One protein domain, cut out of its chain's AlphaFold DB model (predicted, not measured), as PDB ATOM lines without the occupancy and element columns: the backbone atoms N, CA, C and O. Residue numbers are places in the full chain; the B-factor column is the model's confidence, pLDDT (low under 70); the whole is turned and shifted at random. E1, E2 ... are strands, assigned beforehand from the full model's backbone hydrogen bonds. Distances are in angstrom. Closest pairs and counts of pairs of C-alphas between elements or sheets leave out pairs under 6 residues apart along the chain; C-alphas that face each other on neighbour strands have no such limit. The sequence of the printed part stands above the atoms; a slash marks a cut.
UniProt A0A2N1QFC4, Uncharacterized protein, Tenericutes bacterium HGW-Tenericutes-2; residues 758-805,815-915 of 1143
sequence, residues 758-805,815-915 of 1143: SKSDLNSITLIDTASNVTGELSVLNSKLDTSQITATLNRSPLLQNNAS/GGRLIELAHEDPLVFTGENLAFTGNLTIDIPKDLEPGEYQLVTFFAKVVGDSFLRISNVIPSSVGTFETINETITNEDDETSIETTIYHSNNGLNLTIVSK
ATOM      1  N   SER A 758     -38.382  27.452 -43.600       54.75
ATOM      2  CA  SER A 758     -37.631  27.196 -42.370       54.75
ATOM      3  C   SER A 758     -36.871  28.452 -41.935       54.75
ATOM      4  O   SER A 758     -36.379  29.217 -42.768       54.75
ATOM      5  N   LYS A 759     -36.709  28.666 -40.621       51.12
ATOM      6  CA  LYS A 759     -35.954  29.827 -40.112       51.12
ATOM      7  C   LYS A 759     -34.494  29.858 -40.590       51.12
ATOM      8  O   LYS A 759     -33.904  30.930 -40.658       51.12
ATOM      9  N   SER A 760     -33.941  28.711 -40.987       46.84
ATOM     10  CA  SER A 760     -32.631  28.576 -41.635       46.84
ATOM     11  C   SER A 760     -32.599  29.024 -43.103       46.84
ATOM     12  O   SER A 760     -31.552  29.466 -43.573       46.84
ATOM     13  N   ASP A 761     -33.728  28.963 -43.817       47.22
ATOM     14  CA  ASP A 761     -33.855  29.432 -45.208       47.22
ATOM     15  C   ASP A 761     -34.062  30.953 -45.296       47.22
ATOM     16  O   ASP A 761     -33.858  31.558 -46.351       47.22
ATOM     17  N   LEU A 762     -34.374  31.606 -44.168       44.59
ATOM     18  CA  LEU A 762     -34.591  33.054 -44.041       44.59
ATOM     19  C   LEU A 762     -33.330  33.905 -44.149       44.59
ATOM     20  O   LEU A 762     -33.344  35.100 -43.843       44.59
ATOM     21  N   ASN A 763     -32.252  33.343 -44.692       45.38
ATOM     22  CA  ASN A 763     -31.070  34.107 -45.053       45.38
ATOM     23  C   ASN A 763     -31.343  35.221 -46.091       45.38
ATOM     24  O   ASN A 763     -30.436  36.014 -46.364       45.38
ATOM     25  N   SER A 764     -32.577  35.366 -46.584       42.44
ATOM     26  CA  SER A 764     -33.063  36.432 -47.466       42.44
ATOM     27  C   SER A 764     -33.924  37.521 -46.807       42.44
ATOM     28  O   SER A 764     -34.097  38.562 -47.437       42.44
ATOM     29  N   ILE A 765     -34.440  37.343 -45.581       44.28
ATOM     30  CA  ILE A 765     -35.240  38.393 -44.930       44.28
ATOM     31  C   ILE A 765     -34.327  39.261 -44.080       44.28
ATOM     32  O   ILE A 765     -33.660  38.804 -43.148       44.28
ATOM     33  N   THR A 766     -34.281  40.528 -44.458       50.34
ATOM     34  CA  THR A 766     -33.680  41.594 -43.680       50.34
ATOM     35  C   THR A 766     -34.812  42.444 -43.152       50.34
ATOM     36  O   THR A 766     -35.509  43.079 -43.935       50.34
ATOM     37  N   LEU A 767     -34.984  42.445 -41.835       56.28
ATOM     38  CA  LEU A 767     -35.984  43.280 -41.179       56.28
ATOM     39  C   LEU A 767     -35.416  44.681 -40.914       56.28
ATOM     40  O   LEU A 767     -36.124  45.667 -41.047       56.28
ATOM     41  N   ILE A 768     -34.118  44.779 -40.604       62.50
ATOM     42  CA  ILE A 768     -33.453  46.048 -40.289       62.50
ATOM     43  C   ILE A 768     -32.258  46.256 -41.227       62.50
ATOM     44  O   ILE A 768     -31.279  45.495 -41.184       62.50
ATOM     45  N   ASP A 769     -32.303  47.303 -42.060       61.34
ATOM     46  CA  ASP A 769     -31.108  47.735 -42.785       61.34
ATOM     47  C   ASP A 769     -30.113  48.365 -41.803       61.34
ATOM     48  O   ASP A 769     -30.356  49.398 -41.180       61.34
ATOM     49  N   THR A 770     -28.978  47.697 -41.632       62.16
ATOM     50  CA  THR A 770     -27.921  48.098 -40.693       62.16
ATOM     51  C   THR A 770     -26.590  48.332 -41.398       62.16
ATOM     52  O   THR A 770     -25.565  48.485 -40.735       62.16
ATOM     53  N   ALA A 771     -26.578  48.406 -42.736       55.34
ATOM     54  CA  ALA A 771     -25.351  48.583 -43.513       55.34
ATOM     55  C   ALA A 771     -24.552  49.844 -43.114       55.34
ATOM     56  O   ALA A 771     -23.333  49.873 -43.247       55.34
ATOM     57  N   SER A 772     -25.224  50.871 -42.585       54.06
ATOM     58  CA  SER A 772     -24.630  52.131 -42.117       54.06
ATOM     59  C   SER A 772     -24.202  52.137 -40.641       54.06
ATOM     60  O   SER A 772     -23.629  53.124 -40.178       54.06
ATOM     61  N   ASN A 773     -24.454  51.051 -39.906       70.31
ATOM     62  CA  ASN A 773     -24.380  51.014 -38.446       70.31
ATOM     63  C   ASN A 773     -23.143  50.303 -37.880       70.31
ATOM     64  O   ASN A 773     -22.915  50.384 -36.673       70.31
ATOM     65  N   VAL A 774     -22.359  49.613 -38.712       82.88
ATOM     66  CA  VAL A 774     -21.097  48.962 -38.325       82.88
ATOM     67  C   VAL A 774     -19.935  49.777 -38.888       82.88
ATOM     68  O   VAL A 774     -19.883  50.047 -40.085       82.88
ATOM     69  N   THR A 775     -19.000  50.186 -38.035       83.94
ATOM     70  CA  THR A 775     -17.814  50.961 -38.422       83.94
ATOM     71  C   THR A 775     -16.545  50.372 -37.812       83.94
ATOM     72  O   THR A 775     -16.593  49.731 -36.762       83.94
ATOM     73  N   GLY A 776     -15.407  50.604 -38.466       82.44
ATOM     74  CA  GLY A 776     -14.124  50.006 -38.096       82.44
ATOM     75  C   GLY A 776     -13.710  48.865 -39.023       82.44
ATOM     76  O   GLY A 776     -14.400  48.555 -39.992       82.44
ATOM     77  N   GLU A 777     -12.561  48.260 -38.733       83.12
ATOM     78  CA  GLU A 777     -11.976  47.183 -39.534       83.12
ATOM     79  C   GLU A 777     -11.513  46.046 -38.622       83.12
ATOM     80  O   GLU A 777     -10.876  46.294 -37.604       83.12
ATOM     81  N   LEU A 778     -11.774  44.792 -38.989       80.25
ATOM     82  CA  LEU A 778     -11.156  43.655 -38.313       80.25
ATOM     83  C   LEU A 778      -9.645  43.666 -38.567       80.25
ATOM     84  O   LEU A 778      -9.182  44.050 -39.645       80.25
ATOM     85  N   SER A 779      -8.870  43.206 -37.590       77.69
ATOM     86  CA  SER A 779      -7.437  42.956 -37.774       77.69
ATOM     87  C   SER A 779      -7.127  41.470 -37.618       77.69
ATOM     88  O   SER A 779      -7.880  40.744 -36.976       77.69
ATOM     89  N   VAL A 780      -6.050  40.993 -38.249       73.44
ATOM     90  CA  VAL A 780      -5.616  39.592 -38.133       73.44
ATOM     91  C   VAL A 780      -4.290  39.542 -37.391       73.44
ATOM     92  O   VAL A 780      -3.317  40.170 -37.812       73.44
ATOM     93  N   LEU A 781      -4.236  38.777 -36.302       68.50
ATOM     94  CA  LEU A 781      -3.041  38.599 -35.484       68.50
ATOM     95  C   LEU A 781      -2.804  37.103 -35.247       68.50
ATOM     96  O   LEU A 781      -3.611  36.440 -34.606       68.50
ATOM     97  N   ASN A 782      -1.688  36.562 -35.750       67.69
ATOM     98  CA  ASN A 782      -1.316  35.145 -35.595       67.69
ATOM     99  C   ASN A 782      -2.430  34.156 -36.016       67.69
ATOM    100  O   ASN A 782      -2.769  33.255 -35.251       67.69
ATOM    101  N   SER A 783      -3.016  34.345 -37.204       68.56
ATOM    102  CA  SER A 783      -4.132  33.532 -37.729       68.56
ATOM    103  C   SER A 783      -5.449  33.618 -36.934       68.56
ATOM    104  O   SER A 783      -6.343  32.808 -37.155       68.56
ATOM    105  N   LYS A 784      -5.598  34.612 -36.047       80.38
ATOM    106  CA  LYS A 784      -6.851  34.924 -35.342       80.38
ATOM    107  C   LYS A 784      -7.407  36.278 -35.771       80.38
ATOM    108  O   LYS A 784      -6.632  37.193 -36.052       80.38
ATOM    109  N   LEU A 785      -8.730  36.413 -35.794       83.88
ATOM    110  CA  LEU A 785      -9.422  37.677 -36.065       83.88
ATOM    111  C   LEU A 785      -9.588  38.462 -34.758       83.88
ATOM    112  O   LEU A 785      -9.995  37.897 -33.750       83.88
ATOM    113  N   ASP A 786      -9.298  39.757 -34.774       87.12
ATOM    114  CA  ASP A 786      -9.443  40.671 -33.639       87.12
ATOM    115  C   ASP A 786     -10.521  41.717 -33.959       87.12
ATOM    116  O   ASP A 786     -10.427  42.438 -34.963       87.12
ATOM    117  N   THR A 787     -11.549  41.776 -33.102       89.69
ATOM    118  CA  THR A 787     -12.720  42.650 -33.262       89.69
ATOM    119  C   THR A 787     -12.577  44.006 -32.570       89.69
ATOM    120  O   THR A 787     -13.459  44.847 -32.706       89.69
ATOM    121  N   SER A 788     -11.458  44.292 -31.895       88.06
ATOM    122  CA  SER A 788     -11.264  45.476 -31.036       88.06
ATOM    123  C   SER A 788     -11.445  46.845 -31.700       88.06
ATOM    124  O   SER A 788     -11.613  47.852 -31.012       88.06
ATOM    125  N   GLN A 789     -11.378  46.909 -33.029       86.62
ATOM    126  CA  GLN A 789     -11.585  48.137 -33.798       86.62
ATOM    127  C   GLN A 789     -13.009  48.261 -34.359       86.62
ATOM    128  O   GLN A 789     -13.332  49.292 -34.947       86.62
ATOM    129  N   ILE A 790     -13.855  47.239 -34.193       88.19
ATOM    130  CA  ILE A 790     -15.249  47.246 -34.630       88.19
ATOM    131  C   ILE A 790     -16.108  47.961 -33.591       88.19
ATOM    132  O   ILE A 790     -16.066  47.678 -32.395       88.19
ATOM    133  N   THR A 791     -16.939  48.876 -34.071       90.12
ATOM    134  CA  THR A 791     -18.032  49.470 -33.304       90.12
ATOM    135  C   THR A 791     -19.308  49.349 -34.112       90.12
ATOM    136  O   THR A 791     -19.310  49.584 -35.321       90.12
ATOM    137  N   ALA A 792     -20.399  48.969 -33.462       90.06
ATOM    138  CA  ALA A 792     -21.669  48.760 -34.134       90.06
ATOM    139  C   ALA A 792     -22.815  49.335 -33.306       90.06
ATOM    140  O   ALA A 792     -22.838  49.180 -32.089       90.06
ATOM    141  N   THR A 793     -23.768  50.009 -33.948       89.94
ATOM    142  CA  THR A 793     -24.956  50.553 -33.273       89.94
ATOM    143  C   THR A 793     -26.219  49.961 -33.874       89.94
ATOM    144  O   THR A 793     -26.599  50.313 -34.983       89.94
ATOM    145  N   LEU A 794     -26.912  49.091 -33.150       86.88
ATOM    146  CA  LEU A 794     -28.257  48.685 -33.540       86.88
ATOM    147  C   LEU A 794     -29.227  49.796 -33.126       86.88
ATOM    148  O   LEU A 794     -29.492  49.994 -31.938       86.88
ATOM    149  N   ASN A 795     -29.707  50.562 -34.106       82.56
ATOM    150  CA  ASN A 795     -30.692  51.612 -33.862       82.56
ATOM    151  C   ASN A 795     -31.995  51.002 -33.335       82.56
ATOM    152  O   ASN A 795     -32.376  49.902 -33.735       82.56
ATOM    153  N   ARG A 796     -32.683  51.740 -32.461       80.31
ATOM    154  CA  ARG A 796     -34.045  51.410 -32.043       80.31
ATOM    155  C   ARG A 796     -34.933  51.237 -33.276       80.31
ATOM    156  O   ARG A 796     -34.808  51.996 -34.234       80.31
ATOM    157  N   SER A 797     -35.813  50.247 -33.226       81.38
ATOM    158  CA  SER A 797     -36.749  49.915 -34.299       81.38
ATOM    159  C   SER A 797     -37.960  49.205 -33.688       81.38
ATOM    160  O   SER A 797     -37.785  48.491 -32.695       81.38
ATOM    161  N   PRO A 798     -39.177  49.366 -34.241       73.50
ATOM    162  CA  PRO A 798     -40.362  48.620 -33.798       73.50
ATOM    163  C   PRO A 798     -40.244  47.103 -33.993       73.50
ATOM    164  O   PRO A 798     -41.012  46.355 -33.403       73.50
ATOM    165  N   LEU A 799     -39.271  46.643 -34.782       76.06
ATOM    166  CA  LEU A 799     -38.954  45.224 -34.966       76.06
ATOM    167  C   LEU A 799     -38.172  44.625 -33.783       76.06
ATOM    168  O   LEU A 799     -37.984  43.409 -33.715       76.06
ATOM    169  N   LEU A 800     -37.675  45.465 -32.867       79.44
ATOM    170  CA  LEU A 800     -36.987  45.028 -31.656       79.44
ATOM    171  C   LEU A 800     -37.983  44.855 -30.510       79.44
ATOM    172  O   LEU A 800     -38.855  45.692 -30.272       79.44
ATOM    173  N   GLN A 801     -37.807  43.776 -29.760       77.62
ATOM    174  CA  GLN A 801     -38.659  43.419 -28.638       77.62
ATOM    175  C   GLN A 801     -38.030  43.865 -27.327       77.62
ATOM    176  O   GLN A 801     -36.844  43.631 -27.068       77.62
ATOM    177  N   ASN A 802     -38.839  44.476 -26.468       74.31
ATOM    178  CA  ASN A 802     -38.385  44.877 -25.145       74.31
ATOM    179  C   ASN A 802     -37.996  43.655 -24.305       74.31
ATOM    180  O   ASN A 802     -38.673  42.633 -24.298       74.31
ATOM    181  N   ASN A 803     -36.896  43.787 -23.564       79.25
ATOM    182  CA  ASN A 803     -36.278  42.746 -22.741       79.25
ATOM    183  C   ASN A 803     -35.690  41.546 -23.511       79.25
ATOM    184  O   ASN A 803     -35.164  40.629 -22.879       79.25
ATOM    185  N   ALA A 804     -35.703  41.552 -24.848       79.88
ATOM    186  CA  ALA A 804     -34.961  40.577 -25.642       79.88
ATOM    187  C   ALA A 804     -33.472  40.951 -25.725       79.88
ATOM    188  O   ALA A 804     -33.104  42.128 -25.719       79.88
ATOM    189  N   SER A 805     -32.611  39.935 -25.796       89.38
ATOM    190  CA  SER A 805     -31.163  40.117 -25.935       89.38
ATOM    191  C   SER A 805     -30.748  40.064 -27.399       89.38
ATOM    192  O   SER A 805     -31.188  39.187 -28.141       89.38
ATOM    193  N   GLY A 815     -22.278  29.322 -49.894       67.56
ATOM    194  CA  GLY A 815     -23.456  28.765 -50.586       67.56
ATOM    195  C   GLY A 815     -24.825  29.190 -50.020       67.56
ATOM    196  O   GLY A 815     -25.778  28.426 -50.095       67.56
ATOM    197  N   GLY A 816     -24.920  30.377 -49.404       66.38
ATOM    198  CA  GLY A 816     -26.136  30.864 -48.734       66.38
ATOM    199  C   GLY A 816     -26.302  30.434 -47.270       66.38
ATOM    200  O   GLY A 816     -27.233  30.903 -46.625       66.38
ATOM    201  N   ARG A 817     -25.401  29.607 -46.729       73.12
ATOM    202  CA  ARG A 817     -25.316  29.220 -45.311       73.12
ATOM    203  C   ARG A 817     -24.375  30.149 -44.543       73.12
ATOM    204  O   ARG A 817     -23.456  30.723 -45.132       73.12
ATOM    205  N   LEU A 818     -24.602  30.271 -43.237       78.12
ATOM    206  CA  LEU A 818     -23.752  30.999 -42.295       78.12
ATOM    207  C   LEU A 818     -23.214  30.014 -41.254       78.12
ATOM    208  O   LEU A 818     -23.989  29.264 -40.670       78.12
ATOM    209  N   ILE A 819     -21.903  30.028 -41.038       85.00
ATOM    210  CA  ILE A 819     -21.220  29.294 -39.972       85.00
ATOM    211  C   ILE A 819     -20.798  30.329 -38.941       85.00
ATOM    212  O   ILE A 819     -19.938  31.164 -39.225       85.00
ATOM    213  N   GLU A 820     -21.440  30.317 -37.780       88.69
ATOM    214  CA  GLU A 820     -21.090  31.215 -36.686       88.69
ATOM    215  C   GLU A 820     -19.648  30.976 -36.225       88.69
ATOM    216  O   GLU A 820     -19.218  29.836 -36.065       88.69
ATOM    217  N   LEU A 821     -18.906  32.065 -36.019       88.81
ATOM    218  CA  LEU A 821     -17.576  32.030 -35.419       88.81
ATOM    219  C   LEU A 821     -17.601  32.511 -33.967       88.81
ATOM    220  O   LEU A 821     -17.004  31.883 -33.097       88.81
ATOM    221  N   ALA A 822     -18.243  33.656 -33.727       91.81
ATOM    222  CA  ALA A 822     -18.413  34.262 -32.411       91.81
ATOM    223  C   ALA A 822     -19.457  35.388 -32.471       91.81
ATOM    224  O   ALA A 822     -19.812  35.868 -33.551       91.81
ATOM    225  N   HIS A 823     -19.861  35.890 -31.307       92.38
ATOM    226  CA  HIS A 823     -20.672  37.096 -31.173       92.38
ATOM    227  C   HIS A 823     -20.232  37.917 -29.958       92.38
ATOM    228  O   HIS A 823     -19.691  37.375 -28.996       92.38
ATOM    229  N   GLU A 824     -20.482  39.225 -29.988       93.00
ATOM    230  CA  GLU A 824     -20.217  40.115 -28.850       93.00
ATOM    231  C   GLU A 824     -21.120  39.785 -27.645       93.00
ATOM    232  O   GLU A 824     -22.116  39.064 -27.773       93.00
ATOM    233  N   ASP A 825     -20.820  40.321 -26.460       92.69
ATOM    234  CA  ASP A 825     -21.687  40.123 -25.292       92.69
ATOM    235  C   ASP A 825     -23.124  40.610 -25.591       92.69
ATOM    236  O   ASP A 825     -23.307  41.759 -26.017       92.69
ATOM    237  N   PRO A 826     -24.158  39.770 -25.385       93.38
ATOM    238  CA  PRO A 826     -25.531  40.162 -25.667       93.38
ATOM    239  C   PRO A 826     -25.988  41.353 -24.820       93.38
ATOM    240  O   PRO A 826     -25.791  41.391 -23.605       93.38
ATOM    241  N   LEU A 827     -26.663  42.306 -25.460       91.50
ATOM    242  CA  LEU A 827     -27.260  43.472 -24.817       91.50
ATOM    243  C   LEU A 827     -28.785  43.376 -24.855       91.50
ATOM    244  O   LEU A 827     -29.376  43.045 -25.883       91.50
ATOM    245  N   VAL A 828     -29.424  43.688 -23.729       90.06
ATOM    246  CA  VAL A 828     -30.885  43.685 -23.600       90.06
ATOM    247  C   VAL A 828     -31.456  44.972 -24.186       90.06
ATOM    248  O   VAL A 828     -31.068  46.065 -23.773       90.06
ATOM    249  N   PHE A 829     -32.399  44.853 -25.120       83.31
ATOM    250  CA  PHE A 829     -33.118  46.000 -25.661       83.31
ATOM    251  C   PHE A 829     -34.145  46.528 -24.656       83.31
ATOM    252  O   PHE A 829     -35.002  45.790 -24.173       83.31
ATOM    253  N   THR A 830     -34.065  47.820 -24.346       78.44
ATOM    254  CA  THR A 830     -34.969  48.506 -23.404       78.44
ATOM    255  C   THR A 830     -35.611  49.752 -24.024       78.44
ATOM    256  O   THR A 830     -35.863  50.725 -23.314       78.44
ATOM    257  N   GLY A 831     -35.788  49.769 -25.350       71.38
ATOM    258  CA  GLY A 831     -36.327  50.910 -26.107       71.38
ATOM    259  C   GLY A 831     -35.287  51.923 -26.610       71.38
ATOM    260  O   GLY A 831     -35.639  52.875 -27.303       71.38
ATOM    261  N   GLU A 832     -34.005  51.725 -26.300       81.44
ATOM    262  CA  GLU A 832     -32.897  52.603 -26.704       81.44
ATOM    263  C   GLU A 832     -31.933  51.885 -27.659       81.44
ATOM    264  O   GLU A 832     -31.864  50.656 -27.679       81.44
ATOM    265  N   ASN A 833     -31.155  52.652 -28.433       86.94
ATOM    266  CA  ASN A 833     -30.138  52.096 -29.332       86.94
ATOM    267  C   ASN A 833     -29.137  51.212 -28.563       86.94
ATOM    268  O   ASN A 833     -28.648  51.601 -27.500       86.94
ATOM    269  N   LEU A 834     -28.760  50.071 -29.141       89.88
ATOM    270  CA  LEU A 834     -27.744  49.181 -28.577       89.88
ATOM    271  C   LEU A 834     -26.391  49.450 -29.229       89.88
ATOM    272  O   LEU A 834     -26.262  49.385 -30.449       89.88
ATOM    273  N   ALA A 835     -25.378  49.742 -28.417       92.81
ATOM    274  CA  ALA A 835     -24.024  50.008 -28.885       92.81
ATOM    275  C   ALA A 835     -23.086  48.860 -28.495       92.81
ATOM    276  O   ALA A 835     -22.863  48.606 -27.313       92.81
ATOM    277  N   PHE A 836     -22.501  48.213 -29.497       92.50
ATOM    278  CA  PHE A 836     -21.530  47.135 -29.360       92.50
ATOM    279  C   PHE A 836     -20.134  47.665 -29.675       92.50
ATOM    280  O   PHE A 836     -19.932  48.425 -30.627       92.50
ATOM    281  N   THR A 837     -19.161  47.266 -28.864       90.31
ATOM    282  CA  THR A 837     -17.738  47.526 -29.107       90.31
ATOM    283  C   THR A 837     -17.040  46.186 -29.103       90.31
ATOM    284  O   THR A 837     -17.136  45.476 -28.105       90.31
ATOM    285  N   GLY A 838     -16.366  45.855 -30.201       86.25
ATOM    286  CA  GLY A 838     -15.710  44.568 -30.309       86.25
ATOM    287  C   GLY A 838     -14.589  44.415 -29.293       86.25
ATOM    288  O   GLY A 838     -13.864  45.369 -29.000       86.25
ATOM    289  N   ASN A 839     -14.466  43.228 -28.704       86.81
ATOM    290  CA  ASN A 839     -13.391  42.910 -27.760       86.81
ATOM    291  C   ASN A 839     -12.871  41.466 -27.883       86.81
ATOM    292  O   ASN A 839     -12.151  40.989 -27.001       86.81
ATOM    293  N   LEU A 840     -13.224  40.782 -28.971       90.88
ATOM    294  CA  LEU A 840     -13.014  39.354 -29.147       90.88
ATOM    295  C   LEU A 840     -11.753  39.054 -29.949       90.88
ATOM    296  O   LEU A 840     -11.321  39.814 -30.817       90.88
ATOM    297  N   THR A 841     -11.196  37.880 -29.673       90.06
ATOM    298  CA  THR A 841     -10.191  37.231 -30.513       90.06
ATOM    299  C   THR A 841     -10.759  35.894 -30.974       90.06
ATOM    300  O   THR A 841     -11.008  35.018 -30.151       90.06
ATOM    301  N   ILE A 842     -10.986  35.756 -32.277       88.81
ATOM    302  CA  ILE A 842     -11.739  34.661 -32.888       88.81
ATOM    303  C   ILE A 842     -10.772  33.748 -33.647       88.81
ATOM    304  O   ILE A 842      -9.997  34.211 -34.488       88.81
ATOM    305  N   ASP A 843     -10.824  32.452 -33.352       85.38
ATOM    306  CA  ASP A 843     -10.109  31.424 -34.104       85.38
ATOM    307  C   ASP A 843     -10.884  31.058 -35.375       85.38
ATOM    308  O   ASP A 843     -12.099  30.874 -35.347       85.38
ATOM    309  N   ILE A 844     -10.175  30.943 -36.499       77.25
ATOM    310  CA  ILE A 844     -10.758  30.407 -37.731       77.25
ATOM    311  C   ILE A 844     -10.767  28.873 -37.603       77.25
ATOM    312  O   ILE A 844      -9.707  28.304 -37.318       77.25
ATOM    313  N   PRO A 845     -11.918  28.198 -37.791       80.44
ATOM    314  CA  PRO A 845     -11.996  26.745 -37.698       80.44
ATOM    315  C   PRO A 845     -11.052  26.072 -38.700       80.44
ATOM    316  O   PRO A 845     -10.857  26.558 -39.817       80.44
ATOM    317  N   LYS A 846     -10.428  24.972 -38.275       71.50
ATOM    318  CA  LYS A 846      -9.382  24.265 -39.036       71.50
ATOM    319  C   LYS A 846      -9.915  23.110 -39.881       71.50
ATOM    320  O   LYS A 846      -9.207  22.601 -40.737       71.50
ATOM    321  N   ASP A 847     -11.145  22.714 -39.614       71.56
ATOM    322  CA  ASP A 847     -11.894  21.574 -40.135       71.56
ATOM    323  C   ASP A 847     -12.994  22.012 -41.116       71.56
ATOM    324  O   ASP A 847     -14.005  21.342 -41.293       71.56
ATOM    325  N   LEU A 848     -12.815  23.172 -41.747       76.56
ATOM    326  CA  LEU A 848     -13.738  23.664 -42.761       76.56
ATOM    327  C   LEU A 848     -13.614  22.838 -44.051       76.56
ATOM    328  O   LEU A 848     -12.513  22.544 -44.520       76.56
ATOM    329  N   GLU A 849     -14.761  22.530 -44.648       80.62
ATOM    330  CA  GLU A 849     -14.856  21.838 -45.933       80.62
ATOM    331  C   GLU A 849     -14.213  22.636 -47.088       80.62
ATOM    332  O   GLU A 849     -14.112  23.867 -47.033       80.62
ATOM    333  N   PRO A 850     -13.802  21.975 -48.186       80.75
ATOM    334  CA  PRO A 850     -13.343  22.670 -49.381       80.75
ATOM    335  C   PRO A 850     -14.413  23.614 -49.948       80.75
ATOM    336  O   PRO A 850     -15.545  23.218 -50.231       80.75
ATOM    337  N   GLY A 851     -14.051  24.879 -50.156       84.88
ATOM    338  CA  GLY A 851     -14.993  25.898 -50.608       84.88
ATOM    339  C   GLY A 851     -14.469  27.328 -50.524       84.88
ATOM    340  O   GLY A 851     -13.352  27.588 -50.071       84.88
ATOM    341  N   GLU A 852     -15.303  28.263 -50.983       87.25
ATOM    342  CA  GLU A 852     -15.086  29.703 -50.838       87.25
ATOM    343  C   GLU A 852     -15.986  30.256 -49.733       87.25
ATOM    344  O   GLU A 852     -17.216  30.174 -49.803       87.25
ATOM    345  N   TYR A 853     -15.354  30.852 -48.729       88.50
ATOM    346  CA  TYR A 853     -16.006  31.438 -47.571       88.50
ATOM    347  C   TYR A 853     -15.773  32.944 -47.550       88.50
ATOM    348  O   TYR A 853     -14.652  33.412 -47.755       88.50
ATOM    349  N   GLN A 854     -16.818  33.703 -47.237       87.81
ATOM    350  CA  GLN A 854     -16.724  35.143 -47.007       87.81
ATOM    351  C   GLN A 854     -16.965  35.452 -45.532       87.81
ATOM    352  O   GLN A 854     -17.976  35.024 -44.974       87.81
ATOM    353  N   LEU A 855     -16.073  36.222 -44.912       87.25
ATOM    354  CA  LEU A 855     -16.287  36.704 -43.552       87.25
ATOM    355  C   LEU A 855     -17.333  37.822 -43.547       87.25
ATOM    356  O   LEU A 855     -17.234  38.798 -44.301       87.25
ATOM    357  N   VAL A 856     -18.341  37.670 -42.695       87.12
ATOM    358  CA  VAL A 856     -19.484  38.574 -42.625       87.12
ATOM    359  C   VAL A 856     -19.885  38.894 -41.189       87.12
ATOM    360  O   VAL A 856     -19.639  38.120 -40.264       87.12
ATOM    361  N   THR A 857     -20.559  40.029 -41.027       88.06
ATOM    362  CA  THR A 857     -21.090  40.532 -39.760       88.06
ATOM    363  C   THR A 857     -22.582  40.845 -39.895       88.06
ATOM    364  O   THR A 857     -23.022  41.332 -40.940       88.06
ATOM    365  N   PHE A 858     -23.369  40.569 -38.855       86.50
ATOM    366  CA  PHE A 858     -24.802  40.890 -38.796       86.50
ATOM    367  C   PHE A 858     -25.297  40.996 -37.347       86.50
ATOM    368  O   PHE A 858     -24.648  40.510 -36.425       86.50
ATOM    369  N   PHE A 859     -26.465  41.601 -37.142       86.62
ATOM    370  CA  PHE A 859     -27.165  41.595 -35.861       86.62
ATOM    371  C   PHE A 859     -28.153  40.433 -35.784       86.62
ATOM    372  O   PHE A 859     -28.873  40.132 -36.746       86.62
ATOM    373  N   ALA A 860     -28.228  39.811 -34.613       83.00
ATOM    374  CA  ALA A 860     -29.202  38.768 -34.333       83.00
ATOM    375  C   ALA A 860     -29.751  38.870 -32.907       83.00
ATOM    376  O   ALA A 860     -29.079  39.346 -31.989       83.00
ATOM    377  N   LYS A 861     -30.993  38.413 -32.741       83.38
ATOM    378  CA  LYS A 861     -31.618  38.160 -31.443       83.38
ATOM    379  C   LYS A 861     -31.083  36.841 -30.888       83.38
ATOM    380  O   LYS A 861     -31.031  35.853 -31.616       83.38
ATOM    381  N   VAL A 862     -30.737  36.813 -29.608       82.25
ATOM    382  CA  VAL A 862     -30.303  35.603 -28.897       82.25
ATOM    383  C   VAL A 862     -31.531  34.813 -28.441       82.25
ATOM    384  O   VAL A 862     -32.434  35.374 -27.815       82.25
ATOM    385  N   VAL A 863     -31.583  33.519 -28.765       76.81
ATOM    386  CA  VAL A 863     -32.700  32.612 -28.458       76.81
ATOM    387  C   VAL A 863     -32.141  31.310 -27.878       76.81
ATOM    388  O   VAL A 863     -31.833  30.372 -28.611       76.81
ATOM    389  N   GLY A 864     -32.005  31.247 -26.550       75.56
ATOM    390  CA  GLY A 864     -31.325  30.131 -25.883       75.56
ATOM    391  C   GLY A 864     -29.854  30.060 -26.304       75.56
ATOM    392  O   GLY A 864     -29.168  31.078 -26.253       75.56
ATOM    393  N   ASP A 865     -29.420  28.884 -26.762       66.25
ATOM    394  CA  ASP A 865     -28.075  28.645 -27.320       66.25
ATOM    395  C   ASP A 865     -27.994  28.926 -28.841       66.25
ATOM    396  O   ASP A 865     -27.004  28.594 -29.485       66.25
ATOM    397  N   SER A 866     -29.043  29.518 -29.426       72.62
ATOM    398  CA  SER A 866     -29.168  29.816 -30.861       72.62
ATOM    399  C   SER A 866     -29.372  31.313 -31.119       72.62
ATOM    400  O   SER A 866     -29.558  32.115 -30.198       72.62
ATOM    401  N   PHE A 867     -29.411  31.706 -32.396       74.12
ATOM    402  CA  PHE A 867     -29.701  33.079 -32.806       74.12
ATOM    403  C   PHE A 867     -30.757  33.165 -33.918       74.12
ATOM    404  O   PHE A 867     -30.892  32.276 -34.757       74.12
ATOM    405  N   LEU A 868     -31.495  34.277 -33.939       74.62
ATOM    406  CA  LEU A 868     -32.389  34.671 -35.027       74.62
ATOM    407  C   LEU A 868     -31.838  35.942 -35.671       74.62
ATOM    408  O   LEU A 868     -31.844  37.010 -35.054       74.62
ATOM    409  N   ARG A 869     -31.338  35.837 -36.904       77.00
ATOM    410  CA  ARG A 869     -30.805  36.985 -37.647       77.00
ATOM    411  C   ARG A 869     -31.914  38.003 -37.920       77.00
ATOM    412  O   ARG A 869     -32.965  37.638 -38.429       77.00
ATOM    413  N   ILE A 870     -31.643  39.278 -37.642       73.62
ATOM    414  CA  ILE A 870     -32.612  40.374 -37.825       73.62
ATOM    415  C   ILE A 870     -32.152  41.435 -38.831       73.62
ATOM    416  O   ILE A 870     -32.927  42.315 -39.201       73.62
ATOM    417  N   SER A 871     -30.900  41.366 -39.292       74.62
ATOM    418  CA  SER A 871     -30.324  42.359 -40.197       74.62
ATOM    419  C   SER A 871     -29.714  41.765 -41.464       74.62
ATOM    420  O   SER A 871     -29.449  40.563 -41.552       74.62
ATOM    421  N   ASN A 872     -29.410  42.653 -42.416       75.19
ATOM    422  CA  ASN A 872     -28.563  42.354 -43.567       75.19
ATOM    423  C   ASN A 872     -27.223  41.761 -43.113       75.19
ATOM    424  O   ASN A 872     -26.674  42.142 -42.076       75.19
ATOM    425  N   VAL A 873     -26.685  40.868 -43.942       79.25
ATOM    426  CA  VAL A 873     -25.330  40.337 -43.802       79.25
ATOM    427  C   VAL A 873     -24.362  41.293 -44.492       79.25
ATOM    428  O   VAL A 873     -24.473  41.522 -45.697       79.25
ATOM    429  N   ILE A 874     -23.413  41.839 -43.739       82.06
ATOM    430  CA  ILE A 874     -22.465  42.847 -44.215       82.06
ATOM    431  C   ILE A 874     -21.085  42.193 -44.337       82.06
ATOM    432  O   ILE A 874     -20.614  41.614 -43.357       82.06
ATOM    433  N   PRO A 875     -20.404  42.264 -45.494       83.19
ATOM    434  CA  PRO A 875     -19.015  41.833 -45.583       83.19
ATOM    435  C   PRO A 875     -18.141  42.632 -44.615       83.19
ATOM    436  O   PRO A 875     -18.160  43.866 -44.630       83.19
ATOM    437  N   SER A 876     -17.378  41.946 -43.769       77.94
ATOM    438  CA  SER A 876     -16.559  42.625 -42.768       77.94
ATOM    439  C   SER A 876     -15.382  43.333 -43.448       77.94
ATOM    440  O   SER A 876     -14.629  42.722 -44.212       77.94
ATOM    441  N   SER A 877     -15.215  44.629 -43.169       72.69
ATOM    442  CA  SER A 877     -14.025  45.373 -43.597       72.69
ATOM    443  C   SER A 877     -12.825  44.914 -42.774       72.69
ATOM    444  O   SER A 877     -12.950  44.708 -41.567       72.69
ATOM    445  N   VAL A 878     -11.670  44.736 -43.413       67.06
ATOM    446  CA  VAL A 878     -10.441  44.262 -42.762       67.06
ATOM    447  C   VAL A 878      -9.304  45.207 -43.115       67.06
ATOM    448  O   VAL A 878      -9.200  45.646 -44.260       67.06
ATOM    449  N   GLY A 879      -8.461  45.517 -42.131       66.81
ATOM    450  CA  GLY A 879      -7.283  46.356 -42.335       66.81
ATOM    451  C   GLY A 879      -6.225  45.686 -43.216       66.81
ATOM    452  O   GLY A 879      -6.414  44.594 -43.752       66.81
ATOM    453  N   THR A 880      -5.066  46.332 -43.377       64.62
ATOM    454  CA  THR A 880      -3.969  45.781 -44.194       64.62
ATOM    455  C   THR A 880      -3.560  44.386 -43.725       64.62
ATOM    456  O   THR A 880      -3.160  44.216 -42.573       64.62
ATOM    457  N   PHE A 881      -3.613  43.418 -44.641       67.00
ATOM    458  CA  PHE A 881      -3.416  42.001 -44.365       67.00
ATOM    459  C   PHE A 881      -2.526  41.347 -45.435       67.00
ATOM    460  O   PHE A 881      -2.706  41.593 -46.629       67.00
ATOM    461  N   GLU A 882      -1.568  40.519 -45.010       69.94
ATOM    462  CA  GLU A 882      -0.784  39.656 -45.902       69.94
ATOM    463  C   GLU A 882      -1.483  38.300 -46.040       69.94
ATOM    464  O   GLU A 882      -1.902  37.726 -45.040       69.94
ATOM    465  N   THR A 883      -1.602  37.782 -47.267       75.44
ATOM    466  CA  THR A 883      -2.204  36.467 -47.535       75.44
ATOM    467  C   THR A 883      -1.539  35.379 -46.692       75.44
ATOM    468  O   THR A 883      -0.323  35.196 -46.761       75.44
ATOM    469  N   ILE A 884      -2.347  34.640 -45.930       73.06
ATOM    470  CA  ILE A 884      -1.895  33.486 -45.147       73.06
ATOM    471  C   ILE A 884      -2.222  32.225 -45.941       73.06
ATOM    472  O   ILE A 884      -3.371  32.035 -46.334       73.06
ATOM    473  N   ASN A 885      -1.214  31.373 -46.135       78.31
ATOM    474  CA  ASN A 885      -1.373  30.023 -46.667       78.31
ATOM    475  C   ASN A 885      -0.970  29.033 -45.573       78.31
ATOM    476  O   ASN A 885       0.182  29.040 -45.136       78.31
ATOM    477  N   GLU A 886      -1.904  28.195 -45.141       76.25
ATOM    478  CA  GLU A 886      -1.660  27.121 -44.176       76.25
ATOM    479  C   GLU A 886      -2.062  25.793 -44.820       76.25
ATOM    480  O   GLU A 886      -3.120  25.686 -45.436       76.25
ATOM    481  N   THR A 887      -1.195  24.784 -44.729       79.69
ATOM    482  CA  THR A 887      -1.514  23.418 -45.153       79.69
ATOM    483  C   THR A 887      -1.705  22.581 -43.904       79.69
ATOM    484  O   THR A 887      -0.804  22.512 -43.065       79.69
ATOM    485  N   ILE A 888      -2.873  21.964 -43.785       74.62
ATOM    486  CA  ILE A 888      -3.194  21.030 -42.712       74.62
ATOM    487  C   ILE A 888      -3.168  19.634 -43.322       74.62
ATOM    488  O   ILE A 888      -3.696  19.406 -44.413       74.62
ATOM    489  N   THR A 889      -2.499  18.716 -42.636       79.12
ATOM    490  CA  THR A 889      -2.317  17.334 -43.071       79.12
ATOM    491  C   THR A 889      -2.751  16.416 -41.944       79.12
ATOM    492  O   THR A 889      -2.330  16.605 -40.802       79.12
ATOM    493  N   ASN A 890      -3.574  15.430 -42.274       77.62
ATOM    494  CA  ASN A 890      -3.905  14.317 -41.407       77.62
ATOM    495  C   ASN A 890      -3.290  13.055 -42.022       77.62
ATOM    496  O   ASN A 890      -3.691  12.626 -43.102       77.62
ATOM    497  N   GLU A 891      -2.263  12.521 -41.360       78.56
ATOM    498  CA  GLU A 891      -1.522  11.349 -41.836       78.56
ATOM    499  C   GLU A 891      -2.319  10.048 -41.672       78.56
ATOM    500  O   GLU A 891      -2.139   9.142 -42.481       78.56
ATOM    501  N   ASP A 892      -3.212   9.964 -40.679       74.81
ATOM    502  CA  ASP A 892      -4.007   8.758 -40.417       74.81
ATOM    503  C   ASP A 892      -5.065   8.548 -41.513       74.81
ATOM    504  O   ASP A 892      -5.248   7.435 -42.005       74.81
ATOM    505  N   ASP A 893      -5.697   9.643 -41.944       71.56
ATOM    506  CA  ASP A 893      -6.729   9.633 -42.987       71.56
ATOM    507  C   ASP A 893      -6.170   9.898 -44.400       71.56
ATOM    508  O   ASP A 893      -6.929   9.940 -45.365       71.56
ATOM    509  N   GLU A 894      -4.856  10.123 -44.535       81.69
ATOM    510  CA  GLU A 894      -4.196  10.580 -45.771       81.69
ATOM    511  C   GLU A 894      -4.927  11.743 -46.463       81.69
ATOM    512  O   GLU A 894      -5.104  11.781 -47.682       81.69
ATOM    513  N   THR A 895      -5.351  12.736 -45.683       79.69
ATOM    514  CA  THR A 895      -5.997  13.941 -46.213       79.69
ATOM    515  C   THR A 895      -5.123  15.165 -46.006       79.69
ATOM    516  O   THR A 895      -4.408  15.310 -45.010       79.69
ATOM    517  N   SER A 896      -5.154  16.085 -46.968       81.75
ATOM    518  CA  SER A 896      -4.556  17.400 -46.791       81.75
ATOM    519  C   SER A 896      -5.403  18.480 -47.447       81.75
ATOM    520  O   SER A 896      -5.947  18.304 -48.537       81.75
ATOM    521  N   ILE A 897      -5.520  19.607 -46.751       82.31
ATOM    522  CA  ILE A 897      -6.209  20.805 -47.222       82.31
ATOM    523  C   ILE A 897      -5.260  21.996 -47.160       82.31
ATOM    524  O   ILE A 897      -4.439  22.128 -46.250       82.31
ATOM    525  N   GLU A 898      -5.367  22.872 -48.149       83.88
ATOM    526  CA  GLU A 898      -4.672  24.151 -48.192       83.88
ATOM    527  C   GLU A 898      -5.692  25.270 -47.991       83.88
ATOM    528  O   GLU A 898      -6.601  25.467 -48.800       83.88
ATOM    529  N   THR A 899      -5.533  26.002 -46.892       80.12
ATOM    530  CA  THR A 899      -6.341  27.169 -46.553       80.12
ATOM    531  C   THR A 899      -5.592  28.424 -46.975       80.12
ATOM    532  O   THR A 899      -4.509  28.722 -46.469       80.12
ATOM    533  N   THR A 900      -6.188  29.177 -47.893       81.12
ATOM    534  CA  THR A 900      -5.708  30.483 -48.347       81.12
ATOM    535  C   THR A 900      -6.646  31.568 -47.837       81.12
ATOM    536  O   THR A 900      -7.803  31.637 -48.249       81.12
ATOM    537  N   ILE A 901      -6.153  32.453 -46.976       77.94
ATOM    538  CA  ILE A 901      -6.898  33.620 -46.489       77.94
ATOM    539  C   ILE A 901      -6.422  34.839 -47.275       77.94
ATOM    540  O   ILE A 901      -5.226  35.134 -47.292       77.94
ATOM    541  N   TYR A 902      -7.330  35.570 -47.920       76.62
ATOM    542  CA  TYR A 902      -6.987  36.732 -48.741       76.62
ATOM    543  C   TYR A 902      -8.052  37.830 -48.699       76.62
ATOM    544  O   TYR A 902      -9.227  37.606 -48.421       76.62
ATOM    545  N   HIS A 903      -7.630  39.055 -49.003       75.56
ATOM    546  CA  HIS A 903      -8.508  40.219 -49.070       75.56
ATOM    547  C   HIS A 903      -8.933  40.498 -50.520       75.56
ATOM    548  O   HIS A 903      -8.095  40.514 -51.425       75.56
ATOM    549  N   SER A 904     -10.222  40.767 -50.744       70.88
ATOM    550  CA  SER A 904     -10.768  41.222 -52.030       70.88
ATOM    551  C   SER A 904     -11.531  42.543 -51.868       70.88
ATOM    552  O   SER A 904     -11.701  43.045 -50.762       70.88
ATOM    553  N   ASN A 905     -12.031  43.121 -52.968       65.44
ATOM    554  CA  ASN A 905     -12.842  44.348 -52.914       65.44
ATOM    555  C   ASN A 905     -14.125  44.199 -52.068       65.44
ATOM    556  O   ASN A 905     -14.717  45.208 -51.699       65.44
ATOM    557  N   ASN A 906     -14.541  42.962 -51.771       63.09
ATOM    558  CA  ASN A 906     -15.744  42.630 -51.012       63.09
ATOM    559  C   ASN A 906     -15.415  42.062 -49.612       63.09
ATOM    560  O   ASN A 906     -16.208  41.292 -49.075       63.09
ATOM    561  N   GLY A 907     -14.252  42.385 -49.035       72.62
ATOM    562  CA  GLY A 907     -13.847  41.955 -47.687       72.62
ATOM    563  C   GLY A 907     -12.897  40.750 -47.666       72.62
ATOM    564  O   GLY A 907     -12.265  40.410 -48.673       72.62
ATOM    565  N   LEU A 908     -12.764  40.111 -46.500       76.50
ATOM    566  CA  LEU A 908     -11.891  38.947 -46.302       76.50
ATOM    567  C   LEU A 908     -12.560  37.660 -46.795       76.50
ATOM    568  O   LEU A 908     -13.706  37.370 -46.449       76.50
ATOM    569  N   ASN A 909     -11.826  36.894 -47.594       83.31
ATOM    570  CA  ASN A 909     -12.262  35.627 -48.160       83.31
ATOM    571  C   ASN A 909     -11.282  34.525 -47.760       83.31
ATOM    572  O   ASN A 909     -10.081  34.764 -47.605       83.31
ATOM    573  N   LEU A 910     -11.810  33.321 -47.593       83.94
ATOM    574  CA  LEU A 910     -11.041  32.122 -47.319       83.94
ATOM    575  C   LEU A 910     -11.359  31.117 -48.418       83.94
ATOM    576  O   LEU A 910     -12.526  30.844 -48.696       83.94
ATOM    577  N   THR A 911     -10.325  30.572 -49.037       84.50
ATOM    578  CA  THR A 911     -10.452  29.476 -49.992       84.50
ATOM    579  C   THR A 911      -9.779  28.255 -49.402       84.50
ATOM    580  O   THR A 911      -8.623  28.323 -48.988       84.50
ATOM    581  N   ILE A 912     -10.512  27.151 -49.367       83.06
ATOM    582  CA  ILE A 912     -10.022  25.867 -48.883       83.06
ATOM    583  C   ILE A 912     -10.066  24.898 -50.046       83.06
ATOM    584  O   ILE A 912     -11.115  24.709 -50.663       83.06
ATOM    585  N   VAL A 913      -8.914  24.321 -50.369       83.88
ATOM    586  CA  VAL A 913      -8.773  23.357 -51.461       83.88
ATOM    587  C   VAL A 913      -8.125  22.085 -50.948       83.88
ATOM    588  O   VAL A 913      -7.146  22.136 -50.205       83.88
ATOM    589  N   SER A 914      -8.658  20.939 -51.358       81.31
ATOM    590  CA  SER A 914      -7.999  19.656 -51.132       81.31
ATOM    591  C   SER A 914      -6.677  19.621 -51.893       81.31
ATOM    592  O   SER A 914      -6.602  20.039 -53.053       81.31
ATOM    593  N   LYS A 915      -5.634  19.126 -51.235       83.25
ATOM    594  CA  LYS A 915      -4.291  19.011 -51.786       83.25
ATOM    595  C   LYS A 915      -3.818  17.580 -51.625       83.25
ATOM    596  O   LYS A 915      -3.786  17.053 -50.521       83.25
TER     597      LYS A 915
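Overview. This is residues 758 to 805 and 815 to 915 of the 1143 residues of an uncharacterized protein of Tenericutes bacterium HGW-Tenericutes-2 (UniProt A0A2N1QFC4). A strongly twisted sheet of five strands makes one wall of this domain, with the long bent strand E7 near the middle and the meander E9, E10, E11, each strand the antiparallel neighbour of the one before, reaching toward one end. A second, broken wall of the small sheet E1, E2, E6, the strand E4 and the pair E3 and E5 is only partly face to face with it; E4 is near E7, and E3 and E5 lie toward the other end. The printed part has 149 residues, with no named helix and eleven named strands, E1 to E11 in order along the chain, and the class is all strand, though under half of the residues are in named elements. The large sheet has the order E8, E7, E11, E10, E9, and it is antiparallel throughout, as are the sheet E1, E2, E6 and the pair E3, E5. The whole is compact, with a radius of gyration of the C-alphas of 17.0 A, yet only just elongated, spanning 54 by 36 by 25 A.

Arrangement. Look first at E7, residues 851 to 863, which bends by 81 degrees at residue 859. Its pairing is staggered: residues 851 to 854 pair with E11, residues 907 to 914, and residues 860 to 863 with E8, residues 866 to 869. Across E7 and E11, antiparallel at 122 degrees, find N 853 and O 910 at 2.8 A. E7 and E8 form a hairpin, with N 861 and O 868 at 2.8 A. Beyond E11 comes E10, residues 895 to 904, in a hairpin with it at 160 degrees; N 909 and O 902 are 2.8 A apart. E10 forms another hairpin with the edge strand E9, residues 884 to 890, where N 899 and O 886 are 2.8 A apart. Outside the named strands, residues 874 to 875 pair antiparallel with residues 856 to 857 of E7. Now find E4, residues 817 to 823, which pairs with no named strand; E4 and E7 are near each other. The closest C-alphas of E4 and E6, residues 841 to 843, are those of Ala 822 and Ile 842, 6.7 A apart. E6 is the antiparallel neighbour of E2, residues 784 to 786, with N 842 and O 785 at 2.8 A. E2 and E1, residues 779 to 781, form a hairpin, with N 781 and O 784 at 2.9 A. E3, residues 791 to 794, and E5, residues 834 to 837, are antiparallel at 165 degrees, with N 794 and O 834 at 2.8 A. Residues 774 to 775 also pair antiparallel with residues 791 to 792 of E3. E1 and E9 are apart, and so are E5 and E7.

Along the chain. Find C-alpha 851 at (-14.993, 25.898, -50.608); from there E7 runs 29.1 A to C-alpha 863 at (-32.700, 32.612, -28.458). E10 measures 28.3 A, E11 23.3 A, E9 19.6 A and E4 16.8 A. The first strand, E1, begins at C-alpha 779, at (-7.437, 42.956, -37.774), and E11 ends at C-alpha 914, at (-7.999, 19.656, -51.132).

Size, cuts and confidence. The two C-alphas farthest apart are those of Gly 831 and Glu 894, 55.2 A. Residues 806 to 814 are cut out, and C-alphas 805 and 815 are 28.2 A apart across the cut, in the link from E3 to E4. The link from E8 to E9 is long, with 14 residues. Mean pLDDT of the printed part is 77.5; look for values under 70 at residues 758 to 772, 781 to 783, 815 to 816, 865, 878 to 882 and 905 to 906.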